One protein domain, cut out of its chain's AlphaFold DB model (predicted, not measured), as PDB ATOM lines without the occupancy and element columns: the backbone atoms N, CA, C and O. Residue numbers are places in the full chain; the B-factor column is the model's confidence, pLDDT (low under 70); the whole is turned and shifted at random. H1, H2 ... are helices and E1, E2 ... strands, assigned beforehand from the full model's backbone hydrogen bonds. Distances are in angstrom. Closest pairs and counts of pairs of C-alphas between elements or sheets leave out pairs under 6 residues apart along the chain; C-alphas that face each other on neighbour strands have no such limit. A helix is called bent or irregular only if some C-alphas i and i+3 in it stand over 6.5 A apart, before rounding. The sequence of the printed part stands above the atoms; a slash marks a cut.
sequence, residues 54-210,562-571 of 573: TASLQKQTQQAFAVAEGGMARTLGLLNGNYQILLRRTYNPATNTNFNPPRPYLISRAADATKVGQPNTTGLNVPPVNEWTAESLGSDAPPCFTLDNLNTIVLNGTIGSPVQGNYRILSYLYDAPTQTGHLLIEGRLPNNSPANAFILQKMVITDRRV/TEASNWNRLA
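AT A GLANCE: This is residues 54 to 210 and 562 to 571 of the 573 residues of an uncharacterized protein of Thermosynechococcus elongatus PKUAC-SCTE542 (UniProt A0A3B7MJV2). A long helix, H1, packs with its residues 60 to 76 on one face of a strongly twisted five-stranded sheet, while the long unnamed stretch of residues 89 to 133 loops out on the other side of the sheet. Three short helices, H2, H3 and H4, gather toward the last residues of H1. The printed part has 167 residues with four named helices and five named strands, which follow along the chain as H1 H2 H3 H4 E1 E2 E3 E4 E5; the antiparallel sheet runs E1 E2 E3 E4 E5, and the class is mixed, helices holding 43 and strands 43 of the 86 residues in named elements. It is compact, with a radius of gyration of the C-alphas of 16.1 A and spans of 51 by 37 by 29 A.

IN THESE COORDINATES: H1, residues 54 to 79, begins at C-alpha 54 (10.892, 24.781, -8.312) and is 36.8 A long. H2 is 84 to 88, H3 134 to 140, H4 150 to 154 and E1 156 to 159. E2, 165 to 175, spans 30.4 A, E3, 180 to 188, 26.5 A, and E4, 196 to 209, 38.6 A. E5, 566 to 570, ends at C-alpha 570 (23.793, 31.747, 4.087).

HOW THE PARTS SIT: H1 is on the sheet, two layers of helix and strands; C-alphas 68 and 187 are its closest to E3, 4.0 A. E1 to E4 form a meander, each strand the antiparallel neighbour of the one before: N 157 and O 167 are 3.0 A apart, N 168 and O 186 2.8 A, N 183 and O 201 2.9 A. E4 and E5 are antiparallel, with N 570 and O 198 at 3.2 A. H1 and H2 touch only at the corner, C-alphas 79 and 87 being closest at 6.5 A; H2 only grazes the sheet. H4 stands at the sheet's level, height 1.3 A. H3 is irregular, C-alphas 136 and 139 being 9.0 A apart, and is not on the sheet. Every O i to N i+4 pair is within hydrogen-bond range in H1 and H4; H2 has 0 of 1 and H3 1 of 3, against 2 of 2 and 3 of 4 for O i to N i+3.

THE WHOLE: C-alphas 54 and 139 are the two farthest apart, 53.1 A. Residues 211 to 561 are not printed; the gap between C-alphas 210 and 562 is 14.6 A. The link H2 to H3 is long. Confidence is under 70 at residues 161 to 163, 192, 207 to 210 and 562 to 571.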
ATOM      1  N   THR A  54       9.763  23.848  -8.426       83.38
ATOM      2  CA  THR A  54      10.892  24.781  -8.312       83.38
ATOM      3  C   THR A  54      10.413  26.165  -7.891       83.38
ATOM      4  O   THR A  54      10.976  26.763  -6.975       83.38
ATOM      5  N   ALA A  55       9.329  26.662  -8.495       82.94
ATOM      6  CA  ALA A  55       8.718  27.933  -8.123       82.94
ATOM      7  C   ALA A  55       8.168  27.908  -6.687       82.94
ATOM      8  O   ALA A  55       8.306  28.884  -5.949       82.94
ATOM      9  N   SER A  56       7.581  26.781  -6.265       83.38
ATOM     10  CA  SER A  56       7.113  26.589  -4.890       83.38
ATOM     11  C   SER A  56       8.274  26.619  -3.895       83.38
ATOM     12  O   SER A  56       8.207  27.356  -2.913       83.38
ATOM     13  N   LEU A  57       9.368  25.901  -4.175       83.12
ATOM     14  CA  LEU A  57      10.567  25.904  -3.332       83.12
ATOM     15  C   LEU A  57      11.203  27.295  -3.257       83.12
ATOM     16  O   LEU A  57      11.503  27.766  -2.167       83.12
ATOM     17  N   GLN A  58      11.340  28.002  -4.381       86.25
ATOM     18  CA  GLN A  58      11.856  29.374  -4.392       86.25
ATOM     19  C   GLN A  58      10.988  30.318  -3.555       86.25
ATOM     20  O   GLN A  58      11.516  31.103  -2.766       86.25
ATOM     21  N   LYS A  59       9.660  30.219  -3.682       86.56
ATOM     22  CA  LYS A  59       8.719  31.000  -2.875       86.56
ATOM     23  C   LYS A  59       8.856  30.675  -1.389       86.56
ATOM     24  O   LYS A  59       8.908  31.594  -0.577       86.56
ATOM     25  N   GLN A  60       8.943  29.396  -1.030       86.50
ATOM     26  CA  GLN A  60       9.128  28.969   0.356       86.50
ATOM     27  C   GLN A  60      10.458  29.473   0.928       86.50
ATOM     28  O   GLN A  60      10.482  30.008   2.033       86.50
ATOM     29  N   THR A  61      11.546  29.403   0.163       87.06
ATOM     30  CA  THR A  61      12.852  29.940   0.564       87.06
ATOM     31  C   THR A  61      12.804  31.455   0.767       87.06
ATOM     32  O   THR A  61      13.297  31.951   1.776       87.06
ATOM     33  N   GLN A  62      12.164  32.209  -0.135       88.12
ATOM     34  CA  GLN A  62      11.986  33.659   0.027       88.12
ATOM     35  C   GLN A  62      11.175  34.005   1.281       88.12
ATOM     36  O   GLN A  62      11.529  34.927   2.011       88.12
ATOM     37  N   GLN A  63      10.111  33.250   1.561       90.00
ATOM     38  CA  GLN A  63       9.319  33.439   2.774       90.00
ATOM     39  C   GLN A  63      10.121  33.082   4.035       90.00
ATOM     40  O   GLN A  63      10.063  33.823   5.013       90.00
ATOM     41  N   ALA A  64      10.911  32.005   4.015       90.44
ATOM     42  CA  ALA A  64      11.793  31.642   5.124       90.44
ATOM     43  C   ALA A  64      12.847  32.733   5.391       90.44
ATOM     44  O   ALA A  64      13.092  33.069   6.549       90.44
ATOM     45  N   PHE A  65      13.411  33.348   4.341       91.12
ATOM     46  CA  PHE A  65      14.297  34.511   4.481       91.12
ATOM     47  C   PHE A  65      13.579  35.708   5.098       91.12
ATOM     48  O   PHE A  65      14.109  36.292   6.036       91.12
ATOM     49  N   ALA A  66      12.367  36.040   4.646       90.88
ATOM     50  CA  ALA A  66      11.592  37.134   5.232       90.88
ATOM     51  C   ALA A  66      11.308  36.903   6.730       90.88
ATOM     52  O   ALA A  66      11.380  37.831   7.536       90.88
ATOM     53  N   VAL A  67      11.039  35.654   7.125       92.75
ATOM     54  CA  VAL A  67      10.871  35.263   8.533       92.75
ATOM     55  C   VAL A  67      12.181  35.410   9.308       92.75
ATOM     56  O   VAL A  67      12.168  35.952  10.413       92.75
ATOM     57  N   ALA A  68      13.312  34.976   8.746       93.06
ATOM     58  CA  ALA A  68      14.623  35.127   9.373       93.06
ATOM     59  C   ALA A  68      15.031  36.607   9.526       93.06
ATOM     60  O   ALA A  68      15.516  36.995  10.587       93.06
ATOM     61  N   GLU A  69      14.788  37.449   8.514       92.38
ATOM     62  CA  GLU A  69      15.049  38.898   8.549       92.38
ATOM     63  C   GLU A  69      14.174  39.588   9.605       92.38
ATOM     64  O   GLU A  69      14.674  40.365  10.421       92.38
ATOM     65  N   GLY A  70      12.881  39.247   9.665       92.25
ATOM     66  CA  GLY A  70      11.975  39.739  10.705       92.25
ATOM     67  C   GLY A  70      12.388  39.291  12.112       92.25
ATOM     68  O   GLY A  70      12.380  40.093  13.047       92.25
ATOM     69  N   GLY A  71      12.809  38.032  12.258       92.81
ATOM     70  CA  GLY A  71      13.350  37.488  13.503       92.81
ATOM     71  C   GLY A  71      14.623  38.202  13.951       92.81
ATOM     72  O   GLY A  71      14.779  38.509  15.134       92.81
ATOM     73  N   MET A  72      15.500  38.543  13.006       92.62
ATOM     74  CA  MET A  72      16.707  39.329  13.251       92.62
ATOM     75  C   MET A  72      16.396  40.746  13.710       92.62
ATOM     76  O   MET A  72      16.910  41.160  14.747       92.62
ATOM     77  N   ALA A  73      15.517  41.461  13.008       90.88
ATOM     78  CA  ALA A  73      15.110  42.805  13.404       90.88
ATOM     79  C   ALA A  73      14.478  42.819  14.807       90.88
ATOM     80  O   ALA A  73      14.832  43.651  15.641       90.88
ATOM     81  N   ARG A  74      13.597  41.853  15.102       91.69
ATOM     82  CA  ARG A  74      12.970  41.708  16.423       91.69
ATOM     83  C   ARG A  74      13.993  41.396  17.515       91.69
ATOM     84  O   ARG A  74      13.982  42.048  18.555       91.69
ATOM     85  N   THR A  75      14.886  40.440  17.271       92.38
ATOM     86  CA  THR A  75      15.955  40.066  18.208       92.38
ATOM     87  C   THR A  75      16.858  41.253  18.511       92.38
ATOM     88  O   THR A  75      17.102  41.556  19.673       92.38
ATOM     89  N   LEU A  76      17.317  41.968  17.482       90.62
ATOM     90  CA  LEU A  76      18.155  43.152  17.655       90.62
ATOM     91  C   LEU A  76      17.409  44.284  18.366       90.62
ATOM     92  O   LEU A  76      18.018  44.987  19.165       90.62
ATOM     93  N   GLY A  77      16.107  44.453  18.131       86.38
ATOM     94  CA  GLY A  77      15.284  45.406  18.880       86.38
ATOM     95  C   GLY A  77      15.220  45.080  20.375       86.38
ATOM     96  O   GLY A  77      15.354  45.974  21.206       86.38
ATOM     97  N   LEU A  78      15.085  43.797  20.723       87.56
ATOM     98  CA  LEU A  78      15.083  43.326  22.111       87.56
ATOM     99  C   LEU A  78      16.462  43.462  22.768       87.56
ATOM    100  O   LEU A  78      16.553  43.957  23.892       87.56
ATOM    101  N   LEU A  79      17.524  43.070  22.057       88.62
ATOM    102  CA  LEU A  79      18.905  43.194  22.520       88.62
ATOM    103  C   LEU A  79      19.335  44.656  22.661       88.62
ATOM    104  O   LEU A  79      20.056  44.967  23.587       88.62
ATOM    105  N   ASN A  80      18.873  45.582  21.821       81.88
ATOM    106  CA  ASN A  80      19.151  47.015  22.003       81.88
ATOM    107  C   ASN A  80      18.231  47.707  23.028       81.88
ATOM    108  O   ASN A  80      18.420  48.892  23.311       81.88
ATOM    109  N   GLY A  81      17.215  46.999  23.524       79.31
ATOM    110  CA  GLY A  81      16.297  47.454  24.563       79.31
ATOM    111  C   GLY A  81      16.582  46.753  25.890       79.31
ATOM    112  O   GLY A  81      17.669  46.862  26.450       79.31
ATOM    113  N   ASN A  82      15.602  45.996  26.386       76.94
ATOM    114  CA  ASN A  82      15.633  45.399  27.727       76.94
ATOM    115  C   ASN A  82      16.741  44.345  27.930       76.94
ATOM    116  O   ASN A  82      17.052  44.011  29.069       76.94
ATOM    117  N   TYR A  83      17.334  43.819  26.853       83.81
ATOM    118  CA  TYR A  83      18.338  42.749  26.901       83.81
ATOM    119  C   TYR A  83      19.750  43.209  26.498       83.81
ATOM    120  O   TYR A  83      20.587  42.387  26.133       83.81
ATOM    121  N   GLN A  84      20.044  44.507  26.605       83.94
ATOM    122  CA  GLN A  84      21.346  45.107  26.265       83.94
ATOM    123  C   GLN A  84      22.552  44.472  26.952       83.94
ATOM    124  O   GLN A  84      23.618  44.370  26.346       83.94
ATOM    125  N   ILE A  85      22.388  43.971  28.178       83.75
ATOM    126  CA  ILE A  85      23.470  43.292  28.899       83.75
ATOM    127  C   ILE A  85      23.946  42.025  28.166       83.75
ATOM    128  O   ILE A  85      25.125  41.677  28.210       83.75
ATOM    129  N   LEU A  86      23.056  41.373  27.409       90.38
ATOM    130  CA  LEU A  86      23.373  40.160  26.659       90.38
ATOM    131  C   LEU A  86      24.240  40.428  25.424       90.38
ATOM    132  O   LEU A  86      24.888  39.504  24.941       90.38
ATOM    133  N   LEU A  87      24.326  41.676  24.941       91.56
ATOM    134  CA  LEU A  87      25.207  42.044  23.823       91.56
ATOM    135  C   LEU A  87      26.700  41.872  24.156       91.56
ATOM    136  O   LEU A  87      27.536  41.826  23.260       91.56
ATOM    137  N   ARG A  88      27.057  41.769  25.440       90.81
ATOM    138  CA  ARG A  88      28.433  41.511  25.896       90.81
ATOM    139  C   ARG A  88      28.640  40.085  26.398       90.81
ATOM    140  O   ARG A  88      29.656  39.801  27.029       90.81
ATOM    141  N   ARG A  89      27.672  39.201  26.156       94.12
ATOM    142  CA  ARG A  89      27.677  37.808  26.606       94.12
ATOM    143  C   ARG A  89      27.486  36.879  25.418       94.12
ATOM    144  O   ARG A  89      26.644  37.122  24.558       94.12
ATOM    145  N   THR A  90      28.254  35.804  25.367       95.44
ATOM    146  CA  THR A  90      28.221  34.819  24.286       95.44
ATOM    147  C   THR A  90      27.146  33.759  24.525       95.44
ATOM    148  O   THR A  90      27.102  33.110  25.564       95.44
ATOM    149  N   TYR A  91      26.330  33.507  23.509       96.25
ATOM    150  CA  TYR A  91      25.418  32.373  23.400       96.25
ATOM    151  C   TYR A  91      25.809  31.515  22.189       96.25
ATOM    152  O   TYR A  91      25.394  31.748  21.059       96.25
ATOM    153  N   ASN A  92      26.646  30.505  22.386       95.88
ATOM    154  CA  ASN A  92      27.087  29.582  21.340       95.88
ATOM    155  C   ASN A  92      27.060  28.133  21.860       95.88
ATOM    156  O   ASN A  92      28.114  27.516  22.061       95.88
ATOM    157  N   PRO A  93      25.861  27.588  22.143       95.12
ATOM    158  CA  PRO A  93      25.722  26.236  22.666       95.12
ATOM    159  C   PRO A  93      26.012  25.184  21.584       95.12
ATOM    160  O   PRO A  93      25.905  25.447  20.386       95.12
ATOM    161  N   ALA A  94      26.330  23.955  21.999       92.81
ATOM    162  CA  ALA A  94      26.555  22.825  21.096       92.81
ATOM    163  C   ALA A  94      25.237  22.224  20.574       92.81
ATOM    164  O   ALA A  94      24.893  21.084  20.872       92.81
ATOM    165  N   THR A  95      24.470  23.004  19.815       90.81
ATOM    166  CA  THR A  95      23.148  22.609  19.297       90.81
ATOM    167  C   THR A  95      23.158  22.240  17.814       90.81
ATOM    168  O   THR A  95      22.124  21.827  17.287       90.81
ATOM    169  N   ASN A  96      24.303  22.339  17.128       88.31
ATOM    170  CA  ASN A  96      24.417  21.918  15.736       88.31
ATOM    171  C   ASN A  96      24.523  20.392  15.638       88.31
ATOM    172  O   ASN A  96      25.593  19.816  15.836       88.31
ATOM    173  N   THR A  97      23.409  19.754  15.291       88.12
ATOM    174  CA  THR A  97      23.283  18.298  15.144       88.12
ATOM    175  C   THR A  97      23.835  17.754  13.826       88.12
ATOM    176  O   THR A  97      23.804  16.545  13.621       88.12
ATOM    177  N   ASN A  98      24.351  18.604  12.927       86.00
ATOM    178  CA  ASN A  98      25.027  18.141  11.705       86.00
ATOM    179  C   ASN A  98      26.360  17.439  12.013       86.00
ATOM    180  O   ASN A  98      26.920  16.765  11.153       86.00
ATOM    181  N   PHE A  99      26.865  17.600  13.237       86.25
ATOM    182  CA  PHE A  99      28.040  16.912  13.745       86.25
ATOM    183  C   PHE A  99      27.637  15.925  14.841       86.25
ATOM    184  O   PHE A  99      26.720  16.188  15.621       86.25
ATOM    185  N   ASN A 100      28.357  14.806  14.919       88.19
ATOM    186  CA  ASN A 100      28.273  13.863  16.028       88.19
ATOM    187  C   ASN A 100      29.664  13.746  16.688       88.19
ATOM    188  O   ASN A 100      30.585  13.246  16.034       88.19
ATOM    189  N   PRO A 101      29.859  14.233  17.928       89.75
ATOM    190  CA  PRO A 101      28.863  14.875  18.797       89.75
ATOM    191  C   PRO A 101      28.436  16.274  18.296       89.75
ATOM    192  O   PRO A 101      29.180  16.870  17.508       89.75
ATOM    193  N   PRO A 102      27.276  16.804  18.750       92.50
ATOM    194  CA  PRO A 102      26.825  18.158  18.431       92.50
ATOM    195  C   PRO A 102      27.866  19.224  18.766       92.50
ATOM    196  O   PRO A 102      28.631  19.083  19.722       92.50
ATOM    197  N   ARG A 103      27.900  20.305  17.979       92.94
ATOM    198  CA  ARG A 103      28.919  21.365  18.103       92.94
ATOM    199  C   ARG A 103      28.327  22.771  18.061       92.94
ATOM    200  O   ARG A 103      27.181  22.933  17.641       92.94
ATOM    201  N   PRO A 104      29.073  23.799  18.494       95.00
ATOM    202  CA  PRO A 104      28.652  25.184  18.329       95.00
ATOM    203  C   PRO A 104      28.589  25.599  16.856       95.00
ATOM    204  O   PRO A 104      29.375  25.121  16.030       95.00
ATOM    205  N   TYR A 105      27.651  26.490  16.526       94.56
ATOM    206  CA  TYR A 105      27.428  26.947  15.152       94.56
ATOM    207  C   TYR A 105      28.507  27.912  14.659       94.56
ATOM    208  O   TYR A 105      28.818  27.895  13.468       94.56
ATOM    209  N   LEU A 106      29.064  28.744  15.543       95.81
ATOM    210  CA  LEU A 106      30.062  29.757  15.192       95.81
ATOM    211  C   LEU A 106      31.435  29.420  15.781       95.81
ATOM    212  O   LEU A 106      31.534  28.839  16.862       95.81
ATOM    213  N   ILE A 107      32.498  29.804  15.076       96.06
ATOM    214  CA  ILE A 107      33.884  29.641  15.531       96.06
ATOM    215  C   ILE A 107      34.236  30.782  16.493       96.06
ATOM    216  O   ILE A 107      34.104  31.957  16.148       96.06
ATOM    217  N   SER A 108      34.683  30.448  17.706       94.88
ATOM    218  CA  SER A 108      35.146  31.431  18.693       94.88
ATOM    219  C   SER A 108      36.612  31.815  18.466       94.88
ATOM    220  O   SER A 108      37.385  31.053  17.884       94.88
ATOM    221  N   ARG A 109      37.029  32.975  18.991       94.31
ATOM    222  CA  ARG A 109      38.437  33.414  18.948       94.31
ATOM    223  C   ARG A 109      39.395  32.425  19.605       94.31
ATOM    224  O   ARG A 109      40.501  32.248  19.110       94.31
ATOM    225  N   ALA A 110      38.967  31.779  20.688       92.69
ATOM    226  CA  ALA A 110      39.766  30.769  21.375       92.69
ATOM    227  C   ALA A 110      40.039  29.534  20.498       92.69
ATOM    228  O   ALA A 110      41.063  28.882  20.676       92.69
ATOM    229  N   ALA A 111      39.143  29.222  19.554       94.00
ATOM    230  CA  ALA A 111      39.327  28.123  18.614       94.00
ATOM    231  C   ALA A 111      40.159  28.534  17.386       94.00
ATOM    232  O   ALA A 111      41.061  27.801  16.992       94.00
ATOM    233  N   ASP A 112      39.862  29.689  16.777       94.81
ATOM    234  CA  ASP A 112      40.627  30.247  15.652       94.81
ATOM    235  C   ASP A 112      40.394  31.766  15.540       94.81
ATOM    236  O   ASP A 112      39.321  32.230  15.139       94.81
ATOM    237  N   ALA A 113      41.417  32.561  15.862       93.06
ATOM    238  CA  ALA A 113      41.346  34.023  15.835       93.06
ATOM    239  C   ALA A 113      41.167  34.620  14.424       93.06
ATOM    240  O   ALA A 113      40.779  35.781  14.305       93.06
ATOM    241  N   THR A 114      41.421  33.855  13.357       94.06
ATOM    242  CA  THR A 114      41.261  34.317  11.966       94.06
ATOM    243  C   THR A 114      39.858  34.072  11.411       94.06
ATOM    244  O   THR A 114      39.469  34.682  10.415       94.06
ATOM    245  N   LYS A 115      39.071  33.209  12.070       93.56
ATOM    246  CA  LYS A 115      37.740  32.770  11.613       93.56
ATOM    247  C   LYS A 115      36.620  33.101  12.595       93.56
ATOM    248  O   LYS A 115      35.550  32.500  12.533       93.56
ATOM    249  N   VAL A 116      36.844  34.061  13.491       94.06
ATOM    250  CA  VAL A 116      35.866  34.459  14.514       94.06
ATOM    251  C   VAL A 116      34.513  34.784  13.883       94.06
ATOM    252  O   VAL A 116      34.414  35.575  12.943       94.06
ATOM    253  N   GLY A 117      33.467  34.137  14.399       92.12
ATOM    254  CA  GLY A 117      32.091  34.346  13.972       92.12
ATOM    255  C   GLY A 117      31.747  33.785  12.591       92.12
ATOM    256  O   GLY A 117      30.634  34.014  12.121       92.12
ATOM    257  N   GLN A 118      32.656  33.050  11.938       94.00
ATOM    258  CA  GLN A 118      32.321  32.256  10.756       94.00
ATOM    259  C   GLN A 118      31.574  30.971  11.164       94.00
ATOM    260  O   GLN A 118      31.804  30.451  12.263       94.00
ATOM    261  N   PRO A 119      30.699  30.426  10.296       93.69
ATOM    262  CA  PRO A 119      30.054  29.138  10.537       93.69
ATOM    263  C   PRO A 119      31.074  28.000  10.692       93.69
ATOM    264  O   PRO A 119      31.989  27.857   9.882       93.69
ATOM    265  N   ASN A 120      30.893  27.148  11.700       92.19
ATOM    266  CA  ASN A 120      31.733  25.979  11.956       92.19
ATOM    267  C   ASN A 120      31.370  24.813  11.019       92.19
ATOM    268  O   ASN A 120      30.815  23.803  11.446       92.19
ATOM    269  N   THR A 121      31.642  24.955   9.723       88.31
ATOM    270  CA  THR A 121      31.348  23.922   8.711       88.31
ATOM    271  C   THR A 121      32.410  22.828   8.646       88.31
ATOM    272  O   THR A 121      32.117  21.712   8.231       88.31
ATOM    273  N   THR A 122      33.634  23.115   9.088       85.50
ATOM    274  CA  THR A 122      34.770  22.184   9.024       85.50
ATOM    275  C   THR A 122      34.864  21.260  10.236       85.50
ATOM    276  O   THR A 122      35.797  20.466  10.319       85.50
ATOM    277  N   GLY A 123      33.948  21.380  11.202       84.06
ATOM    278  CA  GLY A 123      33.996  20.594  12.429       84.06
ATOM    279  C   GLY A 123      35.252  20.894  13.246       84.06
ATOM    280  O   GLY A 123      35.939  19.975  13.693       84.06
ATOM    281  N   LEU A 124      35.566  22.171  13.468       90.69
ATOM    282  CA  LEU A 124      36.553  22.550  14.481       90.69
ATOM    283  C   LEU A 124      36.025  22.192  15.875       90.69
ATOM    284  O   LEU A 124      34.808  22.169  16.113       90.69
ATOM    285  N   ASN A 125      36.939  21.877  16.791       90.94
ATOM    286  CA  ASN A 125      36.600  21.650  18.190       90.94
ATOM    287  C   ASN A 125      36.430  23.006  18.889       90.94
ATOM    288  O   ASN A 125      37.393  23.585  19.381       90.94
ATOM    289  N   VAL A 126      35.208  23.533  18.860       93.62
ATOM    290  CA  VAL A 126      34.851  24.796  19.514       93.62
ATOM    291  C   VAL A 126      34.168  24.457  20.840       93.62
ATOM    292  O   VAL A 126      33.158  23.749  20.812       93.62
ATOM    293  N   PRO A 127      34.673  24.940  21.990       93.31
ATOM    294  CA  PRO A 127      33.988  24.764  23.265       93.31
ATOM    295  C   PRO A 127      32.597  25.420  23.230       93.31
ATOM    296  O   PRO A 127      32.489  26.565  22.778       93.31
ATOM    297  N   PRO A 128      31.530  24.734  23.678       94.44
ATOM    298  CA  PRO A 128      30.230  25.370  23.838       94.44
ATOM    299  C   PRO A 128      30.289  26.416  24.945       94.44
ATOM    300  O   PRO A 128      30.849  26.173  26.011       94.44
ATOM    301  N   VAL A 129      29.674  27.567  24.697       95.81
ATOM    302  CA  VAL A 129      29.597  28.668  25.662       95.81
ATOM    303  C   VAL A 129      28.148  29.126  25.743       95.81
ATOM    304  O   VAL A 129      27.522  29.371  24.717       95.81
ATOM    305  N   ASN A 130      27.604  29.239  26.951       94.69
ATOM    306  CA  ASN A 130      26.300  29.849  27.182       94.69
ATOM    307  C   ASN A 130      26.388  30.787  28.387       94.69
ATOM    308  O   ASN A 130      26.267  30.360  29.527       94.69
ATOM    309  N   GLU A 131      26.596  32.067  28.105       93.94
ATOM    310  CA  GLU A 131      26.656  33.146  29.088       93.94
ATOM    311  C   GLU A 131      25.327  33.912  29.189       93.94
ATOM    312  O   GLU A 131      25.245  34.957  29.837       93.94
ATOM    313  N   TRP A 132      24.264  33.415  28.553       92.69
ATOM    314  CA  TRP A 132      22.909  33.951  28.690       92.69
ATOM    315  C   TRP A 132      22.177  33.226  29.825       92.69
ATOM    316  O   TRP A 132      21.070  32.712  29.663       92.69
ATOM    317  N   THR A 133      22.837  33.146  30.982       89.69
ATOM    318  CA  THR A 133      22.340  32.494  32.199       89.69
ATOM    319  C   THR A 133      22.405  33.462  33.376       89.69
ATOM    320  O   THR A 133      23.151  34.441  33.346       89.69
ATOM    321  N   ALA A 134      21.611  33.213  34.418       83.69
ATOM    322  CA  ALA A 134      21.614  34.071  35.602       83.69
ATOM    323  C   ALA A 134      22.976  34.013  36.317       83.69
ATOM    324  O   ALA A 134      23.484  35.036  36.765       83.69
ATOM    325  N   GLU A 135      23.595  32.829  36.344       85.88
ATOM    326  CA  GLU A 135      24.906  32.588  36.952       85.88
ATOM    327  C   GLU A 135      26.023  33.378  36.256       85.88
ATOM    328  O   GLU A 135      26.823  34.031  36.919       85.88
ATOM    329  N   SER A 136      26.043  33.393  34.920       87.00
ATOM    330  CA  SER A 136      27.057  34.119  34.142       87.00
ATOM    331  C   SER A 136      26.875  35.637  34.130       87.00
ATOM    332  O   SER A 136      27.815  36.370  33.819       87.00
ATOM    333  N   LEU A 137      25.668  36.133  34.412       83.25
ATOM    334  CA  LEU A 137      25.437  37.564  34.600       83.25
ATOM    335  C   LEU A 137      25.853  38.012  36.001       83.25
ATOM    336  O   LEU A 137      26.413  39.095  36.128       83.25
ATOM    337  N   GLY A 138      25.636  37.184  37.028       82.12
ATOM    338  CA  GLY A 138      26.054  37.476  38.397       82.12
ATOM    339  C   GLY A 138      25.582  38.856  38.863       82.12
ATOM    340  O   GLY A 138      24.408  39.201  38.733       82.12
ATOM    341  N   SER A 139      26.515  39.662  39.371       71.38
ATOM    342  CA  SER A 139      26.273  41.047  39.794       71.38
ATOM    343  C   SER A 139      26.118  42.047  38.646       71.38
ATOM    344  O   SER A 139      25.775  43.191  38.905       71.38
ATOM    345  N   ASP A 140      26.363  41.657  37.394       73.75
ATOM    346  CA  ASP A 140      26.213  42.551  36.236       73.75
ATOM    347  C   ASP A 140      24.766  42.576  35.708       73.75
ATOM    348  O   ASP A 140      24.441  43.352  34.806       73.75
ATOM    349  N   ALA A 141      23.883  41.718  36.237       77.88
ATOM    350  CA  ALA A 141      22.467  41.731  35.893       77.88
ATOM    351  C   ALA A 141      21.805  43.031  36.401       77.88
ATOM    352  O   ALA A 141      21.875  43.322  37.598       77.88
ATOM    353  N   PRO A 142      21.110  43.795  35.535       76.31
ATOM    354  CA  PRO A 142      20.312  44.931  35.981       76.31
ATOM    355  C   PRO A 142      19.240  44.500  36.995       76.31
ATOM    356  O   PRO A 142      18.758  43.362  36.941       76.31
ATOM    357  N   PRO A 143      18.789  45.392  37.891       77.75
ATOM    358  CA  PRO A 143      17.670  45.075  38.772       77.75
ATOM    359  C   PRO A 143      16.426  44.705  37.958       77.75
ATOM    360  O   PRO A 143      16.189  45.253  36.880       77.75
ATOM    361  N   CYS A 144      15.614  43.790  38.489       81.94
ATOM    362  CA  CYS A 144      14.426  43.246  37.820       81.94
ATOM    363  C   CYS A 144      14.689  42.494  36.507       81.94
ATOM    364  O   CYS A 144      13.731  42.022  35.893       81.94
ATOM    365  N   PHE A 145      15.942  42.359  36.068       82.94
ATOM    366  CA  PHE A 145      16.259  41.573  34.889       82.94
ATOM    367  C   PHE A 145      16.022  40.096  35.194       82.94
ATOM    368  O   PHE A 145      16.686  39.514  36.052       82.94
ATOM    369  N   THR A 146      15.077  39.480  34.484       79.88
ATOM    370  CA  THR A 146      14.859  38.036  34.557       79.88
ATOM    371  C   THR A 146      15.039  37.402  33.189       79.88
ATOM    372  O   THR A 146      14.763  37.993  32.143       79.88
ATOM    373  N   LEU A 147      15.527  36.165  33.203       81.31
ATOM    374  CA  LEU A 147      15.695  35.348  32.003       81.31
ATOM    375  C   LEU A 147      14.467  34.469  31.729       81.31
ATOM    376  O   LEU A 147      14.486  33.678  30.786       81.31
ATOM    377  N   ASP A 148      13.391  34.619  32.510       71.12
ATOM    378  CA  ASP A 148      12.241  33.700  32.534       71.12
ATOM    379  C   ASP A 148      11.522  33.592  31.182       71.12
ATOM    380  O   ASP A 148      10.850  32.603  30.899       71.12
ATOM    381  N   ASN A 149      11.720  34.578  30.302       70.44
ATOM    382  CA  ASN A 149      11.155  34.614  28.956       70.44
ATOM    383  C   ASN A 149      12.207  34.673  27.842       70.44
ATOM    384  O   ASN A 149      11.873  34.953  26.689       70.44
ATOM    385  N   LEU A 150      13.480  34.404  28.138       80.94
ATOM    386  CA  LEU A 150      14.529  34.474  27.121       80.94
ATOM    387  C   LEU A 150      14.247  33.504  25.966       80.94
ATOM    388  O   LEU A 150      14.335  33.879  24.797       80.94
ATOM    389  N   ASN A 151      13.816  32.286  26.304       76.69
ATOM    390  CA  ASN A 151      13.435  31.252  25.345       76.69
ATOM    391  C   ASN A 151      12.214  31.643  24.497       76.69
ATOM    392  O   ASN A 151      12.128  31.277  23.334       76.69
ATOM    393  N   THR A 152      11.251  32.374  25.055       72.62
ATOM    394  CA  THR A 152       9.971  32.664  24.386       72.62
ATOM    395  C   THR A 152       9.961  33.997  23.640       72.62
ATOM    396  O   THR A 152       9.163  34.166  22.719       72.62
ATOM    397  N   ILE A 153      10.816  34.946  24.033       76.06
ATOM    398  CA  ILE A 153      10.832  36.315  23.502       76.06
ATOM    399  C   ILE A 153      12.050  36.567  22.613       76.06
ATOM    400  O   ILE A 153      11.910  37.186  21.556       76.06
ATOM    401  N   VAL A 154      13.234  36.130  23.051       79.88
ATOM    402  CA  VAL A 154      14.509  36.453  22.392       79.88
ATOM    403  C   VAL A 154      14.943  35.299  21.499       79.88
ATOM    404  O   VAL A 154      15.085  35.477  20.292       79.88
ATOM    405  N   LEU A 155      15.110  34.103  22.068       87.19
ATOM    406  CA  LEU A 155      15.659  32.950  21.356       87.19
ATOM    407  C   LEU A 155      14.705  32.386  20.304       87.19
ATOM    408  O   LEU A 155      15.180  31.813  19.327       87.19
ATOM    409  N   ASN A 156      13.391  32.555  20.470       91.12
ATOM    410  CA  ASN A 156      12.374  31.996  19.586       91.12
ATOM    411  C   ASN A 156      11.267  33.031  19.359       91.12
ATOM    412  O   ASN A 156      10.965  33.826  20.247       91.12
ATOM    413  N   GLY A 157      10.580  32.971  18.219       89.81
ATOM    414  CA  GLY A 157       9.342  33.726  18.034       89.81
ATOM    415  C   GLY A 157       8.657  33.471  16.697       89.81
ATOM    416  O   GLY A 157       9.150  32.724  15.854       89.81
ATOM    417  N   THR A 158       7.502  34.105  16.501       91.06
ATOM    418  CA  THR A 158       6.721  34.065  15.255       91.06
ATOM    419  C   THR A 158       6.789  35.409  14.527       91.06
ATOM    420  O   THR A 158       6.882  36.466  15.161       91.06
ATOM    421  N   ILE A 159       6.741  35.372  13.190       89.62
ATOM    422  CA  ILE A 159       6.659  36.550  12.310       89.62
ATOM    423  C   ILE A 159       5.453  36.407  11.367       89.62
ATOM    424  O   ILE A 159       5.188  35.332  10.822       89.62
ATOM    425  N   GLY A 160       4.726  37.513  11.175       79.00
ATOM    426  CA  GLY A 160       3.520  37.609  10.344       79.00
ATOM    427  C   GLY A 160       2.225  37.251  11.085       79.00
ATOM    428  O   GLY A 160       2.234  36.461  12.023       79.00
ATOM    429  N   SER A 161       1.099  37.828  10.656       69.31
ATOM    430  CA  SER A 161      -0.255  37.490  11.130       69.31
ATOM    431  C   SER A 161      -1.052  36.883   9.967       69.31
ATOM    432  O   SER A 161      -0.983  37.437   8.866       69.31
ATOM    433  N   PRO A 162      -1.764  35.748  10.141       58.28
ATOM    434  CA  PRO A 162      -2.073  35.049  11.400       58.28
ATOM    435  C   PRO A 162      -1.016  34.032  11.903       58.28
ATOM    436  O   PRO A 162      -1.274  33.372  12.896       58.28
ATOM    437  N   VAL A 163       0.140  33.913  11.233       63.91
ATOM    438  CA  VAL A 163       1.460  33.315  11.596       63.91
ATOM    439  C   VAL A 163       2.046  32.822  10.274       63.91
ATOM    440  O   VAL A 163       1.523  31.885   9.673       63.91
ATOM    441  N   GLN A 164       3.091  33.486   9.771       76.06
ATOM    442  CA  GLN A 164       3.701  33.149   8.476       76.06
ATOM    443  C   GLN A 164       4.993  32.335   8.619       76.06
ATOM    444  O   GLN A 164       5.387  31.662   7.671       76.06
ATOM    445  N   GLY A 165       5.613  32.327   9.802       88.69
ATOM    446  CA  GLY A 165       6.740  31.455  10.121       88.69
ATOM    447  C   GLY A 165       7.303  31.676  11.519       88.69
ATOM    448  O   GLY A 165       6.919  32.612  12.225       88.69
ATOM    449  N   ASN A 166       8.220  30.792  11.899       92.25
ATOM    450  CA  ASN A 166       8.922  30.784  13.175       92.25
ATOM    451  C   ASN A 166      10.388  31.150  12.946       92.25
ATOM    452  O   ASN A 166      10.993  30.673  11.990       92.25
ATOM    453  N   TYR A 167      10.982  31.932  13.838       94.00
ATOM    454  CA  TYR A 167      12.426  32.140  13.868       94.00
ATOM    455  C   TYR A 167      13.021  31.603  15.167       94.00
ATOM    456  O   TYR A 167      12.337  31.530  16.193       94.00
ATOM    457  N   ARG A 168      14.306  31.244  15.123       94.12
ATOM    458  CA  ARG A 168      15.107  30.949  16.312       94.12
ATOM    459  C   ARG A 168      16.535  31.469  16.196       94.12
ATOM    460  O   ARG A 168      17.120  31.443  15.114       94.12
ATOM    461  N   ILE A 169      17.111  31.894  17.312       95.25
ATOM    462  CA  ILE A 169      18.534  32.213  17.430       95.25
ATOM    463  C   ILE A 169      19.300  30.906  17.620       95.25
ATOM    464  O   ILE A 169      19.015  30.127  18.528       95.25
ATOM    465  N   LEU A 170      20.292  30.676  16.768       95.06
ATOM    466  CA  LEU A 170      21.179  29.519  16.879       95.06
ATOM    467  C   LEU A 170      22.433  29.853  17.674       95.06
ATOM    468  O   LEU A 170      22.892  29.041  18.474       95.06
ATOM    469  N   SER A 171      22.983  31.046  17.444       95.88
ATOM    470  CA  SER A 171      24.141  31.535  18.175       95.88
ATOM    471  C   SER A 171      24.236  33.060  18.130       95.88
ATOM    472  O   SER A 171      23.885  33.690  17.134       95.88
ATOM    473  N   TYR A 172      24.747  33.634  19.210       97.06
ATOM    474  CA  TYR A 172      25.288  34.973  19.311       97.06
ATOM    475  C   TYR A 172      26.710  34.896  19.889       97.06
ATOM    476  O   TYR A 172      26.901  34.399  20.993       97.06
ATOM    477  N   LEU A 173      27.718  35.365  19.160       96.56
ATOM    478  CA  LEU A 173      29.111  35.375  19.617       96.56
ATOM    479  C   LEU A 173      29.590  36.815  19.793       96.56
ATOM    480  O   LEU A 173      29.608  37.563  18.816       96.56
ATOM    481  N   TYR A 174      30.005  37.178  21.009       95.94
ATOM    482  CA  TYR A 174      30.633  38.467  21.290       95.94
ATOM    483  C   TYR A 174      32.160  38.330  21.292       95.94
ATOM    484  O   TYR A 174      32.722  37.478  21.978       95.94
ATOM    485  N   ASP A 175      32.837  39.179  20.522       95.06
ATOM    486  CA  ASP A 175      34.290  39.237  20.415       95.06
ATOM    487  C   ASP A 175      34.827  40.510  21.079       95.06
ATOM    488  O   ASP A 175      34.902  41.568  20.450       95.06
ATOM    489  N   ALA A 176      35.213  40.408  22.353       90.56
ATOM    490  CA  ALA A 176      35.615  41.554  23.172       90.56
ATOM    491  C   ALA A 176      36.755  42.413  22.575       90.56
ATOM    492  O   ALA A 176      36.605  43.635  22.567       90.56
ATOM    493  N   PRO A 177      37.849  41.850  22.009       91.50
ATOM    494  CA  PRO A 177      38.944  42.656  21.457       91.50
ATOM    495  C   PRO A 177      38.545  43.541  20.273       91.50
ATOM    496  O   PRO A 177      39.138  44.596  20.077       91.50
ATOM    497  N   THR A 178      37.569  43.110  19.465       89.88
ATOM    498  CA  THR A 178      37.064  43.908  18.333       89.88
ATOM    499  C   THR A 178      35.746  44.603  18.646       89.88
ATOM    500  O   THR A 178      35.251  45.358  17.814       89.88
ATOM    501  N   GLN A 179      35.171  44.330  19.822       91.44
ATOM    502  CA  GLN A 179      33.834  44.748  20.221       91.44
ATOM    503  C   GLN A 179      32.785  44.410  19.151       91.44
ATOM    504  O   GLN A 179      31.912  45.217  18.850       91.44
ATOM    505  N   THR A 180      32.864  43.224  18.535       91.81
ATOM    506  CA  THR A 180      31.893  42.805  17.508       91.81
ATOM    507  C   THR A 180      30.999  41.667  17.981       91.81
ATOM    508  O   THR A 180      31.436  40.762  18.683       91.81
ATOM    509  N   GLY A 181      29.724  41.722  17.602       94.75
ATOM    510  CA  GLY A 181      28.737  40.670  17.812       94.75
ATOM    511  C   GLY A 181      28.418  39.953  16.501       94.75
ATOM    512  O   GLY A 181      28.224  40.596  15.467       94.75
ATOM    513  N   HIS A 182      28.332  38.627  16.536       95.56
ATOM    514  CA  HIS A 182      27.926  37.790  15.409       95.56
ATOM    515  C   HIS A 182      26.640  37.048  15.761       95.56
ATOM    516  O   HIS A 182      26.662  36.150  16.596       95.56
ATOM    517  N   LEU A 183      25.525  37.418  15.132       95.94
ATOM    518  CA  LEU A 183      24.203  36.844  15.386       95.94
ATOM    519  C   LEU A 183      23.783  35.935  14.229       95.94
ATOM    520  O   LEU A 183      23.664  36.403  13.098       95.94
ATOM    521  N   LEU A 184      23.531  34.660  14.523       95.88
ATOM    522  CA  LEU A 184      23.024  33.663  13.584       95.88
ATOM    523  C   LEU A 184      21.576  33.302  13.924       95.88
ATOM    524  O   LEU A 184      21.297  32.750  14.993       95.88
ATOM    525  N   ILE A 185      20.669  33.567  12.986       94.88
ATOM    526  CA  ILE A 185      19.235  33.283  13.111       94.88
ATOM    527  C   ILE A 185      18.787  32.338  12.008       94.88
ATOM    528  O   ILE A 185      19.214  32.457  10.860       94.88
ATOM    529  N   GLU A 186      17.894  31.424  12.369       94.62
ATOM    530  CA  GLU A 186      17.180  30.551  11.450       94.62
ATOM    531  C   GLU A 186      15.710  30.963  11.352       94.62
ATOM    532  O   GLU A 186      15.040  31.116  12.373       94.62
ATOM    533  N   GLY A 187      15.199  31.101  10.131       93.88
ATOM    534  CA  GLY A 187      13.778  31.245   9.827       93.88
ATOM    535  C   GLY A 187      13.221  29.961   9.219       93.88
ATOM    536  O   GLY A 187      13.844  29.363   8.341       93.88
ATOM    537  N   ARG A 188      12.042  29.545   9.681       92.38
ATOM    538  CA  ARG A 188      11.322  28.350   9.228       92.38
ATOM    539  C   ARG A 188       9.873  28.677   8.926       92.38
ATOM    540  O   ARG A 188       9.228  29.425   9.663       92.38
ATOM    541  N   LEU A 189       9.329  28.062   7.886       90.12
ATOM    542  CA  LEU A 189       7.891  28.113   7.633       90.12
ATOM    543  C   LEU A 189       7.135  27.081   8.490       90.12
ATOM    544  O   LEU A 189       7.728  26.091   8.926       90.12
ATOM    545  N   PRO A 190       5.828  27.283   8.740       83.56
ATOM    546  CA  PRO A 190       4.998  26.313   9.448       83.56
ATOM    547  C   PRO A 190       4.902  24.971   8.693       83.56
ATOM    548  O   PRO A 190       5.161  24.903   7.491       83.56
ATOM    549  N   ASN A 191       4.447  23.918   9.384       76.12
ATOM    550  CA  ASN A 191       4.059  22.616   8.808       76.12
ATOM    551  C   ASN A 191       5.190  21.769   8.187       76.12
ATOM    552  O   ASN A 191       4.977  21.130   7.160       76.12
ATOM    553  N   ASN A 192       6.373  21.721   8.813       66.50
ATOM    554  CA  ASN A 192       7.508  20.894   8.358       66.50
ATOM    555  C   ASN A 192       7.940  21.168   6.905       66.50
ATOM    556  O   ASN A 192       8.411  20.264   6.213       66.50
ATOM    557  N   SER A 193       7.793  22.411   6.435       76.56
ATOM    558  CA  SER A 193       8.391  22.816   5.163       76.56
ATOM    559  C   SER A 193       9.905  22.555   5.199       76.56
ATOM    560  O   SER A 193      10.548  22.912   6.190       76.56
ATOM    561  N   PRO A 194      10.503  21.965   4.147       75.56
ATOM    562  CA  PRO A 194      11.945  21.729   4.095       75.56
ATOM    563  C   PRO A 194      12.755  23.031   3.982       75.56
ATOM    564  O   PRO A 194      13.965  23.019   4.187       75.56
ATOM    565  N   ALA A 195      12.108  24.156   3.657       80.06
ATOM    566  CA  ALA A 195      12.770  25.442   3.495       80.06
ATOM    567  C   ALA A 195      13.104  26.080   4.856       80.06
ATOM    568  O   ALA A 195      12.238  26.684   5.499       80.06
ATOM    569  N   ASN A 196      14.376  25.993   5.253       88.62
ATOM    570  CA  ASN A 196      14.946  26.813   6.320       88.62
ATOM    571  C   ASN A 196      15.888  27.861   5.713       88.62
ATOM    572  O   ASN A 196      16.582  27.603   4.729       88.62
ATOM    573  N   ALA A 197      15.928  29.047   6.308       91.06
ATOM    574  CA  ALA A 197      16.832  30.117   5.907       91.06
ATOM    575  C   ALA A 197      17.712  30.531   7.084       91.06
ATOM    576  O   ALA A 197      17.220  30.635   8.204       91.06
ATOM    577  N   PHE A 198      18.990  30.806   6.824       92.75
ATOM    578  CA  PHE A 198      19.962  31.205   7.841       92.75
ATOM    579  C   PHE A 198      20.518  32.580   7.496       92.75
ATOM    580  O   PHE A 198      20.939  32.836   6.364       92.75
ATOM    581  N   ILE A 199      20.544  33.469   8.483       93.56
ATOM    582  CA  ILE A 199      21.109  34.809   8.333       93.56
ATOM    583  C   ILE A 199      22.144  35.018   9.424       93.56
ATOM    584  O   ILE A 199      21.843  34.867  10.609       93.56
ATOM    585  N   LEU A 200      23.357  35.368   9.000       94.62
ATOM    586  CA  LEU A 200      24.458  35.739   9.873       94.62
ATOM    587  C   LEU A 200      24.709  37.240   9.749       94.62
ATOM    588  O   LEU A 200      25.051  37.730   8.671       94.62
ATOM    589  N   GLN A 201      24.592  37.949  10.867       93.31
ATOM    590  CA  GLN A 201      24.841  39.382  10.943       93.31
ATOM    591  C   GLN A 201      26.041  39.675  11.833       93.31
ATOM    592  O   GLN A 201      26.066  39.276  12.997       93.31
ATOM    593  N   LYS A 202      27.004  40.428  11.293       93.12
ATOM    594  CA  LYS A 202      28.096  41.026  12.066       93.12
ATOM    595  C   LYS A 202      27.750  42.474  12.408       93.12
ATOM    596  O   LYS A 202      27.429  43.263  11.516       93.12
ATOM    597  N   MET A 203      27.838  42.829  13.682       90.94
ATOM    598  CA  MET A 203      27.558  44.172  14.193       90.94
ATOM    599  C   MET A 203      28.689  44.637  15.110       90.94
ATOM    600  O   MET A 203      29.299  43.816  15.791       90.94
ATOM    601  N   VAL A 204      28.978  45.936  15.123       88.06
ATOM    602  CA  VAL A 204      29.865  46.521  16.136       88.06
ATOM    603  C   VAL A 204      29.007  46.855  17.351       88.06
ATOM    604  O   VAL A 204      27.920  47.419  17.216       88.06
ATOM    605  N   ILE A 205      29.471  46.449  18.526       86.00
ATOM    606  CA  ILE A 205      28.870  46.757  19.816       86.00
ATOM    607  C   ILE A 205      29.598  47.981  20.345       86.00
ATOM    608  O   ILE A 205      30.764  47.894  20.721       86.00
ATOM    609  N   THR A 206      28.929  49.126  20.343       76.38
ATOM    610  CA  THR A 206      29.476  50.345  20.925       76.38
ATOM    611  C   THR A 206      28.804  50.650  22.243       76.38
ATOM    612  O   THR A 206      27.628  50.360  22.477       76.38
ATOM    613  N   ASP A 207      29.579  51.285  23.104       65.69
ATOM    614  CA  ASP A 207      29.064  51.892  24.309       65.69
ATOM    615  C   ASP A 207      28.472  53.239  23.955       65.69
ATOM    616  O   ASP A 207      29.181  54.193  23.620       65.69
ATOM    617  N   ARG A 208      27.146  53.340  24.041       57.44
ATOM    618  CA  ARG A 208      26.523  54.651  24.063       57.44
ATOM    619  C   ARG A 208      26.700  55.200  25.472       57.44
ATOM    620  O   ARG A 208      25.906  54.901  26.359       57.44
ATOM    621  N   ARG A 209      27.735  56.022  25.651       53.69
ATOM    622  CA  ARG A 209      27.812  56.969  26.766       53.69
ATOM    623  C   ARG A 209      26.618  57.899  26.624       53.69
ATOM    624  O   ARG A 209      26.536  58.645  25.649       53.69
ATOM    625  N   VAL A 210      25.628  57.764  27.499       52.78
ATOM    626  CA  VAL A 210      24.432  58.607  27.449       52.78
ATOM    627  C   VAL A 210      24.792  59.923  28.155       52.78
ATOM    628  O   VAL A 210      24.970  59.900  29.372       52.78
ATOM    629  N   THR A 562      25.751  49.282  16.582       61.03
ATOM    630  CA  THR A 562      25.743  50.291  15.505       61.03
ATOM    631  C   THR A 562      25.220  49.693  14.201       61.03
ATOM    632  O   THR A 562      24.928  48.497  14.132       61.03
ATOM    633  N   GLU A 563      25.114  50.525  13.157       50.47
ATOM    634  CA  GLU A 563      24.705  50.111  11.814       50.47
ATOM    635  C   GLU A 563      25.372  48.794  11.375       50.47
ATOM    636  O   GLU A 563      26.572  48.561  11.559       50.47
ATOM    637  N   ALA A 564      24.541  47.905  10.831       46.53
ATOM    638  CA  ALA A 564      24.904  46.572  10.380       46.53
ATOM    639  C   ALA A 564      25.941  46.648   9.249       46.53
ATOM    640  O   ALA A 564      25.621  47.047   8.133       46.53
ATOM    641  N   SER A 565      27.185  46.247   9.528       37.44
ATOM    642  CA  SER A 565      28.290  46.416   8.570       37.44
ATOM    643  C   SER A 565      28.243  45.465   7.369       37.44
ATOM    644  O   SER A 565      28.766  45.820   6.322       37.44
ATOM    645  N   ASN A 566      27.648  44.268   7.495       46.59
ATOM    646  CA  ASN A 566      27.588  43.272   6.414       46.59
ATOM    647  C   ASN A 566      26.425  42.287   6.594       46.59
ATOM    648  O   ASN A 566      26.309  41.677   7.658       46.59
ATOM    649  N   TRP A 567      25.618  42.091   5.548       40.53
ATOM    650  CA  TRP A 567      24.547  41.090   5.494       40.53
ATOM    651  C   TRP A 567      25.024  39.861   4.721       40.53
ATOM    652  O   TRP A 567      25.126  39.904   3.496       40.53
ATOM    653  N   ASN A 568      25.282  38.749   5.415       50.28
ATOM    654  CA  ASN A 568      25.621  37.488   4.758       50.28
ATOM    655  C   ASN A 568      24.412  36.549   4.785       50.28
ATOM    656  O   ASN A 568      24.064  35.975   5.821       50.28
ATOM    657  N   ARG A 569      23.774  36.378   3.622       51.44
ATOM    658  CA  ARG A 569      22.756  35.342   3.416       51.44
ATOM    659  C   ARG A 569      23.463  34.007   3.235       51.44
ATOM    660  O   ARG A 569      24.142  33.796   2.233       51.44
ATOM    661  N   LEU A 570      23.305  33.113   4.204       49.03
ATOM    662  CA  LEU A 570      23.793  31.747   4.087       49.03
ATOM    663  C   LEU A 570      22.666  30.931   3.450       49.03
ATOM    664  O   LEU A 570      21.683  30.586   4.104       49.03
ATOM    665  N   ALA A 571      22.771  30.690   2.143       36.44
ATOM    666  CA  ALA A 571      21.888  29.745   1.475       36.44
ATOM    667  C   ALA A 571      22.153  28.345   2.045       36.44
ATOM    668  O   ALA A 571      23.308  27.933   2.171       36.44
TER     669      ALA A 571